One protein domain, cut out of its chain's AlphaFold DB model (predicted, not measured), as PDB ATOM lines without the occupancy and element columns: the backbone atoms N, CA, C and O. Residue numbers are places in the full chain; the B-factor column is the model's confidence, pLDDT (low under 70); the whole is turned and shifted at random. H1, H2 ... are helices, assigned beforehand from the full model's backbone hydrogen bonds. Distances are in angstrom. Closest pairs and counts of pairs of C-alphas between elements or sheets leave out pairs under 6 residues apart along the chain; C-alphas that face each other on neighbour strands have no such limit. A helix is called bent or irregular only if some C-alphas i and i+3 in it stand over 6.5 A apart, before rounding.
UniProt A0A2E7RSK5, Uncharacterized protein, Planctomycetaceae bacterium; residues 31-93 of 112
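This is residues 31 to 93 of the 112 residues of an uncharacterized protein of Planctomycetaceae bacterium (UniProt A0A2E7RSK5). The model is a long, flat helical hairpin: H1 runs one way, a wide loop of residues 50 to 67 makes the turn at one end, and H2 runs back the opposite way side by side with H1, their lines only 10 degrees from each other. At the other end, residues 86 to 93, of which 86 to 91 belong to H2, stick out free. The printed part has 63 residues with two named helices, H1 then H2, and no named strand; its class is all helix. It is loose, with a radius of gyration of the C-alphas of 14.6 A, and its C-alphas span 49 by 23 by 7 A, a rod.

H1, residues 31 to 49, and H2, residues 68 to 91, form a helical hairpin. They touch, with 23 pairs of C-alphas within 8 A; the closest C-alphas are those of Thr 41 and Gly 73, 4.7 A apart. Their lines stand at a shallow tilt of 10 degrees, and they run opposite ways. Within the link, residues 62 to 63 pair antiparallel with residues 66 to 67. Every O i to N i+4 pair is within hydrogen-bond range in H1; in H2, 18 of 20 are.

H1 begins at C-alpha 31, (137.738, 117.184, 201.376), and measures 24.9 A from first to last C-alpha. H2 measures 33.1 A, from C-alpha 68 at (132.641, 109.756, 176.100) to C-alpha 91 at (148.539, 129.355, 197.479). H2 is irregular, but only just: C-alphas 73 and 76 are 6.52 A apart.

The two C-alphas farthest apart, those of Ser 54 and Leu 93, are 49.0 A apart. The link from H1 to H2, 18 residues, is long. The printed part has no cut. Its mean pLDDT is 89.7, and no printed residue is under 70.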
ATOM      1  N   LEU A  31     138.903 118.061 201.385       93.88
ATOM      2  CA  LEU A  31     137.738 117.184 201.376       93.88
ATOM      3  C   LEU A  31     136.599 117.763 200.525       93.88
ATOM      4  O   LEU A  31     135.939 117.022 199.803       93.88
ATOM      5  N   GLY A  32     136.377 119.076 200.592       94.25
ATOM      6  CA  GLY A  32     135.373 119.766 199.789       94.25
ATOM      7  C   GLY A  32     135.653 119.674 198.289       94.25
ATOM      8  O   GLY A  32     134.730 119.387 197.527       94.25
ATOM      9  N   MET A  33     136.912 119.858 197.875       92.81
ATOM     10  CA  MET A  33     137.328 119.669 196.480       92.81
ATOM     11  C   MET A  33     137.040 118.235 196.043       92.81
ATOM     12  O   MET A  33     136.209 118.039 195.161       92.81
ATOM     13  N   TRP A  34     137.558 117.256 196.788       94.50
ATOM     14  CA  TRP A  34     137.356 115.839 196.494       94.50
ATOM     15  C   TRP A  34     135.877 115.445 196.383       94.50
ATOM     16  O   TRP A  34     135.485 114.701 195.482       94.50
ATOM     17  N   LEU A  35     135.024 115.946 197.284       97.00
ATOM     18  CA  LEU A  35     133.583 115.689 197.241       97.00
ATOM     19  C   LEU A  35     132.929 116.297 195.999       97.00
ATOM     20  O   LEU A  35     132.001 115.694 195.458       97.00
ATOM     21  N   ALA A  36     133.403 117.450 195.528       95.38
ATOM     22  CA  ALA A  36     132.935 118.035 194.278       95.38
ATOM     23  C   ALA A  36     133.337 117.167 193.074       95.38
ATOM     24  O   ALA A  36     132.482 116.888 192.227       95.38
ATOM     25  N   GLY A  37     134.576 116.666 193.026       94.81
ATOM     26  CA  GLY A  37     135.019 115.711 192.005       94.81
ATOM     27  C   GLY A  37     134.235 114.393 192.037       94.81
ATOM     28  O   GLY A  37     133.809 113.889 190.990       94.81
ATOM     29  N   LEU A  38     133.960 113.860 193.233       94.81
ATOM     30  CA  LEU A  38     133.115 112.676 193.412       94.81
ATOM     31  C   LEU A  38     131.687 112.934 192.917       94.81
ATOM     32  O   LEU A  38     131.146 112.125 192.162       94.81
ATOM     33  N   ALA A  39     131.073 114.044 193.331       96.25
ATOM     34  CA  ALA A  39     129.714 114.396 192.941       96.25
ATOM     35  C   ALA A  39     129.600 114.554 191.421       96.25
ATOM     36  O   ALA A  39     128.681 114.001 190.820       96.25
ATOM     37  N   TRP A  40     130.567 115.227 190.793       95.62
ATOM     38  CA  TRP A  40     130.658 115.325 189.338       95.62
ATOM     39  C   TRP A  40     130.685 113.940 188.687       95.62
ATOM     40  O   TRP A  40     129.868 113.639 187.815       95.62
ATOM     41  N   THR A  41     131.595 113.080 189.147       94.81
ATOM     42  CA  THR A  41     131.759 111.722 188.618       94.81
ATOM     43  C   THR A  41     130.459 110.930 188.728       94.81
ATOM     44  O   THR A  41     130.018 110.325 187.751       94.81
ATOM     45  N   LEU A  42     129.800 110.973 189.889       94.38
ATOM     46  CA  LEU A  42     128.529 110.287 190.116       94.38
ATOM     47  C   LEU A  42     127.430 110.792 189.182       94.38
ATOM     48  O   LEU A  42     126.725 109.977 188.591       94.38
ATOM     49  N   VAL A  43     127.303 112.108 189.008       94.19
ATOM     50  CA  VAL A  43     126.301 112.698 188.110       94.19
ATOM     51  C   VAL A  43     126.493 112.198 186.679       94.19
ATOM     52  O   VAL A  43     125.531 111.739 186.061       94.19
ATOM     53  N   VAL A  44     127.724 112.217 186.158       93.06
ATOM     54  CA  VAL A  44     127.986 111.783 184.777       93.06
ATOM     55  C   VAL A  44     127.818 110.270 184.618       93.06
ATOM     56  O   VAL A  44     127.189 109.808 183.665       93.06
ATOM     57  N   VAL A  45     128.348 109.478 185.550       90.38
ATOM     58  CA  VAL A  45     128.312 108.012 185.460       90.38
ATOM     59  C   VAL A  45     126.885 107.480 185.603       90.38
ATOM     60  O   VAL A  45     126.500 106.582 184.853       90.38
ATOM     61  N   LEU A  46     126.078 108.046 186.501       89.88
ATOM     62  CA  LEU A  46     124.678 107.648 186.670       89.88
ATOM     63  C   LEU A  46     123.785 108.172 185.537       89.88
ATOM     64  O   LEU A  46     122.866 107.469 185.128       89.88
ATOM     65  N   GLY A  47     124.053 109.376 185.021       88.00
ATOM     66  CA  GLY A  47     123.240 109.991 183.971       88.00
ATOM     67  C   GLY A  47     123.518 109.457 182.564       88.00
ATOM     68  O   GLY A  47     122.589 109.322 181.774       88.00
ATOM     69  N   TRP A  48     124.778 109.153 182.240       85.50
ATOM     70  CA  TRP A  48     125.200 108.783 180.879       85.50
ATOM     71  C   TRP A  48     125.915 107.432 180.784       85.50
ATOM     72  O   TRP A  48     125.878 106.802 179.729       85.50
ATOM     73  N   GLY A  49     126.573 106.973 181.852       81.44
ATOM     74  CA  GLY A  49     127.325 105.712 181.840       81.44
ATOM     75  C   GLY A  49     126.446 104.477 182.055       81.44
ATOM     76  O   GLY A  49     126.509 103.517 181.285       81.44
ATOM     77  N   TYR A  50     125.597 104.505 183.085       82.19
ATOM     78  CA  TYR A  50     124.737 103.386 183.493       82.19
ATOM     79  C   TYR A  50     123.271 103.592 183.104       82.19
ATOM     80  O   TYR A  50     122.367 103.447 183.925       82.19
ATOM     81  N   LEU A  51     123.028 103.879 181.825       83.38
ATOM     82  CA  LEU A  51     121.667 103.929 181.296       83.38
ATOM     83  C   LEU A  51     120.978 102.548 181.372       83.38
ATOM     84  O   LEU A  51     121.650 101.517 181.170       83.38
ATOM     85  N   PRO A  52     119.650 102.513 181.617       83.69
ATOM     86  CA  PRO A  52     118.842 101.304 181.502       83.69
ATOM     87  C   PRO A  52     119.049 100.622 180.148       83.69
ATOM     88  O   PRO A  52     119.263 101.283 179.134       83.69
ATOM     89  N   VAL A  53     118.950  99.290 180.107       81.56
ATOM     90  CA  VAL A  53     119.193  98.503 178.879       81.56
ATOM     91  C   VAL A  53     118.308  98.963 177.713       81.56
ATOM     92  O   VAL A  53     118.757  98.944 176.574       81.56
ATOM     93  N   SER A  54     117.086  99.425 177.993       84.31
ATOM     94  CA  SER A  54     116.137  99.950 177.003       84.31
ATOM     95  C   SER A  54     116.537 101.289 176.379       84.31
ATOM     96  O   SER A  54     116.065 101.614 175.296       84.31
ATOM     97  N   GLU A  55     117.366 102.074 177.064       82.88
ATOM     98  CA  GLU A  55     117.754 103.437 176.672       82.88
ATOM     99  C   GLU A  55     119.226 103.518 176.253       82.88
ATOM    100  O   GLU A  55     119.706 104.564 175.816       82.88
ATOM    101  N   ARG A  56     119.964 102.412 176.391       79.38
ATOM    102  CA  ARG A  56     121.382 102.364 176.068       79.38
ATOM    103  C   ARG A  56     121.574 102.405 174.546       79.38
ATOM    104  O   ARG A  56     121.028 101.551 173.849       79.38
ATOM    105  N   PRO A  57     122.395 103.327 174.019       79.19
ATOM    106  CA  PRO A  57     122.746 103.317 172.605       79.19
ATOM    107  C   PRO A  57     123.545 102.053 172.250       79.19
ATOM    108  O   PRO A  57     124.403 101.622 173.024       79.19
ATOM    109  N   GLU A  58     123.286 101.467 171.073       80.69
ATOM    110  CA  GLU A  58     123.976 100.245 170.613       80.69
ATOM    111  C   GLU A  58     125.494 100.426 170.525       80.69
ATOM    112  O   GLU A  58     126.261  99.511 170.825       80.69
ATOM    113  N   THR A  59     125.930 101.629 170.148       80.94
ATOM    114  CA  THR A  59     127.332 102.034 170.184       80.94
ATOM    115  C   THR A  59     127.465 103.301 171.029       80.94
ATOM    116  O   THR A  59     126.843 104.315 170.711       80.94
ATOM    117  N   PRO A  60     128.227 103.267 172.137       82.19
ATOM    118  CA  PRO A  60     128.486 104.469 172.913       82.19
ATOM    119  C   PRO A  60     129.353 105.427 172.099       82.19
ATOM    120  O   PRO A  60     130.253 104.996 171.377       82.19
ATOM    121  N   GLU A  61     129.109 106.728 172.237       87.19
ATOM    122  CA  GLU A  61     129.968 107.747 171.639       87.19
ATOM    123  C   GLU A  61     131.397 107.587 172.165       87.19
ATOM    124  O   GLU A  61     131.606 107.427 173.371       87.19
ATOM    125  N   LEU A  62     132.376 107.601 171.259       91.94
ATOM    126  CA  LEU A  62     133.775 107.369 171.591       91.94
ATOM    127  C   LEU A  62     134.598 108.644 171.422       91.94
ATOM    128  O   LEU A  62     134.571 109.283 170.373       91.94
ATOM    129  N   ILE A  63     135.415 108.946 172.425       93.19
ATOM    130  CA  ILE A  63     136.461 109.965 172.390       93.19
ATOM    131  C   ILE A  63     137.793 109.238 172.584       93.19
ATOM    132  O   ILE A  63     137.997 108.552 173.584       93.19
ATOM    133  N   TRP A  64     138.686 109.333 171.594       91.06
ATOM    134  CA  TRP A  64     139.971 108.612 171.566       91.06
ATOM    135  C   TRP A  64     139.854 107.093 171.796       91.06
ATOM    136  O   TRP A  64     140.726 106.473 172.395       91.06
ATOM    137  N   GLY A  65     138.762 106.485 171.323       90.38
ATOM    138  CA  GLY A  65     138.505 105.050 171.483       90.38
ATOM    139  C   GLY A  65     137.936 104.642 172.848       90.38
ATOM    140  O   GLY A  65     137.702 103.457 173.066       90.38
ATOM    141  N   MET A  66     137.671 105.592 173.747       91.00
ATOM    142  CA  MET A  66     137.018 105.358 175.040       91.00
ATOM    143  C   MET A  66     135.603 105.941 175.040       91.00
ATOM    144  O   MET A  66     135.377 106.946 174.369       91.00
ATOM    145  N   PRO A  67     134.646 105.383 175.802       91.25
ATOM    146  CA  PRO A  67     133.320 105.977 175.923       91.25
ATOM    147  C   PRO A  67     133.387 107.428 176.416       91.25
ATOM    148  O   PRO A  67     134.093 107.730 177.378       91.25
ATOM    149  N   ALA A  68     132.624 108.327 175.795       91.69
ATOM    150  CA  ALA A  68     132.641 109.756 176.100       91.69
ATOM    151  C   ALA A  68     132.338 110.042 177.582       91.69
ATOM    152  O   ALA A  68     132.975 110.899 178.191       91.69
ATOM    153  N   TRP A  69     131.434 109.273 178.199       91.38
ATOM    154  CA  TRP A  69     131.119 109.393 179.626       91.38
ATOM    155  C   TRP A  69     132.318 109.083 180.539       91.38
ATOM    156  O   TRP A  69     132.376 109.619 181.640       91.38
ATOM    157  N   VAL A  70     133.295 108.278 180.097       92.62
ATOM    158  CA  VAL A  70     134.549 108.056 180.840       92.62
ATOM    159  C   VAL A  70     135.403 109.315 180.786       92.62
ATOM    160  O   VAL A  70     135.923 109.759 181.805       92.62
ATOM    161  N   VAL A  71     135.522 109.941 179.617       93.88
ATOM    162  CA  VAL A  71     136.320 111.166 179.472       93.88
ATOM    163  C   VAL A  71     135.718 112.304 180.299       93.88
ATOM    164  O   VAL A  71     136.416 112.920 181.103       93.88
ATOM    165  N   TRP A  72     134.414 112.538 180.167       92.50
ATOM    166  CA  TRP A  72     133.721 113.618 180.875       92.50
ATOM    167  C   TRP A  72     133.490 113.329 182.359       92.50
ATOM    168  O   TRP A  72     133.515 114.248 183.175       92.50
ATOM    169  N   GLY A  73     133.252 112.068 182.712       92.75
ATOM    170  CA  GLY A  73     132.926 111.655 184.073       92.75
ATOM    171  C   GLY A  73     134.138 111.323 184.925       92.75
ATOM    172  O   GLY A  73     134.039 111.438 186.136       92.75
ATOM    173  N   LEU A  74     135.270 110.939 184.326       91.75
ATOM    174  CA  LEU A  74     136.475 110.559 185.062       91.75
ATOM    175  C   LEU A  74     137.649 111.492 184.768       91.75
ATOM    176  O   LEU A  74     138.189 112.086 185.692       91.75
ATOM    177  N   PHE A  75     138.048 111.656 183.504       94.12
ATOM    178  CA  PHE A  75     139.261 112.428 183.212       94.12
ATOM    179  C   PHE A  75     139.112 113.911 183.529       94.12
ATOM    180  O   PHE A  75     139.998 114.480 184.159       94.12
ATOM    181  N   VAL A  76     138.004 114.537 183.136       94.00
ATOM    182  CA  VAL A  76     137.779 115.964 183.406       94.00
ATOM    183  C   VAL A  76     137.821 116.307 184.899       94.00
ATOM    184  O   VAL A  76     138.648 117.147 185.258       94.00
ATOM    185  N   PRO A  77     137.021 115.683 185.790       93.31
ATOM    186  CA  PRO A  77     137.111 115.993 187.213       93.31
ATOM    187  C   PRO A  77     138.493 115.648 187.771       93.31
ATOM    188  O   PRO A  77     139.020 116.408 188.570       93.31
ATOM    189  N   TRP A  78     139.139 114.579 187.299       93.81
ATOM    190  CA  TRP A  78     140.468 114.206 187.779       93.81
ATOM    191  C   TRP A  78     141.547 115.246 187.444       93.81
ATOM    192  O   TRP A  78     142.338 115.612 188.310       93.81
ATOM    193  N   PHE A  79     141.556 115.791 186.224       96.00
ATOM    194  CA  PHE A  79     142.471 116.881 185.869       96.00
ATOM    195  C   PHE A  79     142.159 118.177 186.623       96.00
ATOM    196  O   PHE A  79     143.087 118.899 186.992       96.00
ATOM    197  N   ILE A  80     140.879 118.459 186.882       95.06
ATOM    198  CA  ILE A  80     140.470 119.599 187.711       95.06
ATOM    199  C   ILE A  80     140.994 119.434 189.141       95.06
ATOM    200  O   ILE A  80     141.581 120.375 189.662       95.06
ATOM    201  N   GLU A  81     140.861 118.250 189.743       94.44
ATOM    202  CA  GLU A  81     141.390 117.943 191.082       94.44
ATOM    203  C   GLU A  81     142.909 118.094 191.143       94.44
ATOM    204  O   GLU A  81     143.436 118.692 192.076       94.44
ATOM    205  N   ILE A  82     143.633 117.617 190.126       94.25
ATOM    206  CA  ILE A  82     145.089 117.792 190.053       94.25
ATOM    207  C   ILE A  82     145.445 119.282 190.007       94.25
ATOM    208  O   ILE A  82     146.302 119.735 190.766       94.25
ATOM    209  N   ALA A  83     144.780 120.060 189.151       95.25
ATOM    210  CA  ALA A  83     145.015 121.498 189.058       95.25
ATOM    211  C   ALA A  83     144.648 122.228 190.363       95.25
ATOM    212  O   ALA A  83     145.375 123.124 190.798       95.25
ATOM    213  N   ALA A  84     143.554 121.825 191.008       92.62
ATOM    214  CA  ALA A  84     143.102 122.370 192.279       92.62
ATOM    215  C   ALA A  84     144.077 122.034 193.416       92.62
ATOM    216  O   ALA A  84     144.409 122.915 194.206       92.62
ATOM    217  N   ALA A  85     144.615 120.813 193.453       90.94
ATOM    218  CA  ALA A  85     145.643 120.403 194.404       90.94
ATOM    219  C   ALA A  85     146.936 121.208 194.223       90.94
ATOM    220  O   ALA A  85     147.518 121.662 195.205       90.94
ATOM    221  N   TRP A  86     147.356 121.450 192.977       93.06
ATOM    222  CA  TRP A  86     148.494 122.327 192.685       93.06
ATOM    223  C   TRP A  86     148.240 123.757 193.156       93.06
ATOM    224  O   TRP A  86     149.090 124.352 193.816       93.06
ATOM    225  N   TRP A  87     147.067 124.312 192.852       90.69
ATOM    226  CA  TRP A  87     146.687 125.641 193.320       90.69
ATOM    227  C   TRP A  87     146.678 125.722 194.850       90.69
ATOM    228  O   TRP A  87     147.241 126.658 195.415       90.69
ATOM    229  N   PHE A  88     146.098 124.722 195.512       87.88
ATOM    230  CA  PHE A  88     146.033 124.630 196.964       87.88
ATOM    231  C   PHE A  88     147.436 124.567 197.581       87.88
ATOM    232  O   PHE A  88     147.750 125.362 198.465       87.88
ATOM    233  N   ALA A  89     148.310 123.706 197.058       86.62
ATOM    234  CA  ALA A  89     149.689 123.588 197.520       86.62
ATOM    235  C   ALA A  89     150.482 124.897 197.348       86.62
ATOM    236  O   ALA A  89     151.247 125.272 198.226       86.62
ATOM    237  N   LEU A  90     150.285 125.612 196.235       86.19
ATOM    238  CA  LEU A  90     151.031 126.838 195.935       86.19
ATOM    239  C   LEU A  90     150.497 128.090 196.645       86.19
ATOM    240  O   LEU A  90     151.233 129.066 196.776       86.19
ATOM    241  N   ARG A  91     149.209 128.126 197.007       81.62
ATOM    242  CA  ARG A  91     148.539 129.355 197.479       81.62
ATOM    243  C   ARG A  91     147.955 129.270 198.879       81.62
ATOM    244  O   ARG A  91     147.738 130.319 199.472       81.62
ATOM    245  N   VAL A  92     147.624 128.073 199.353       77.69
ATOM    246  CA  VAL A  92     146.909 127.870 200.621       77.69
ATOM    247  C   VAL A  92     147.793 127.173 201.643       77.69
ATOM    248  O   VAL A  92     147.752 127.546 202.805       77.69
ATOM    249  N   LEU A  93     148.620 126.221 201.204       72.12
ATOM    250  CA  LEU A  93     149.576 125.518 202.062       72.12
ATOM    251  C   LEU A  93     150.870 126.318 202.316       72.12
ATOM    252  O   LEU A  93     151.791 125.799 202.927       72.12
TER     253      LEU A  93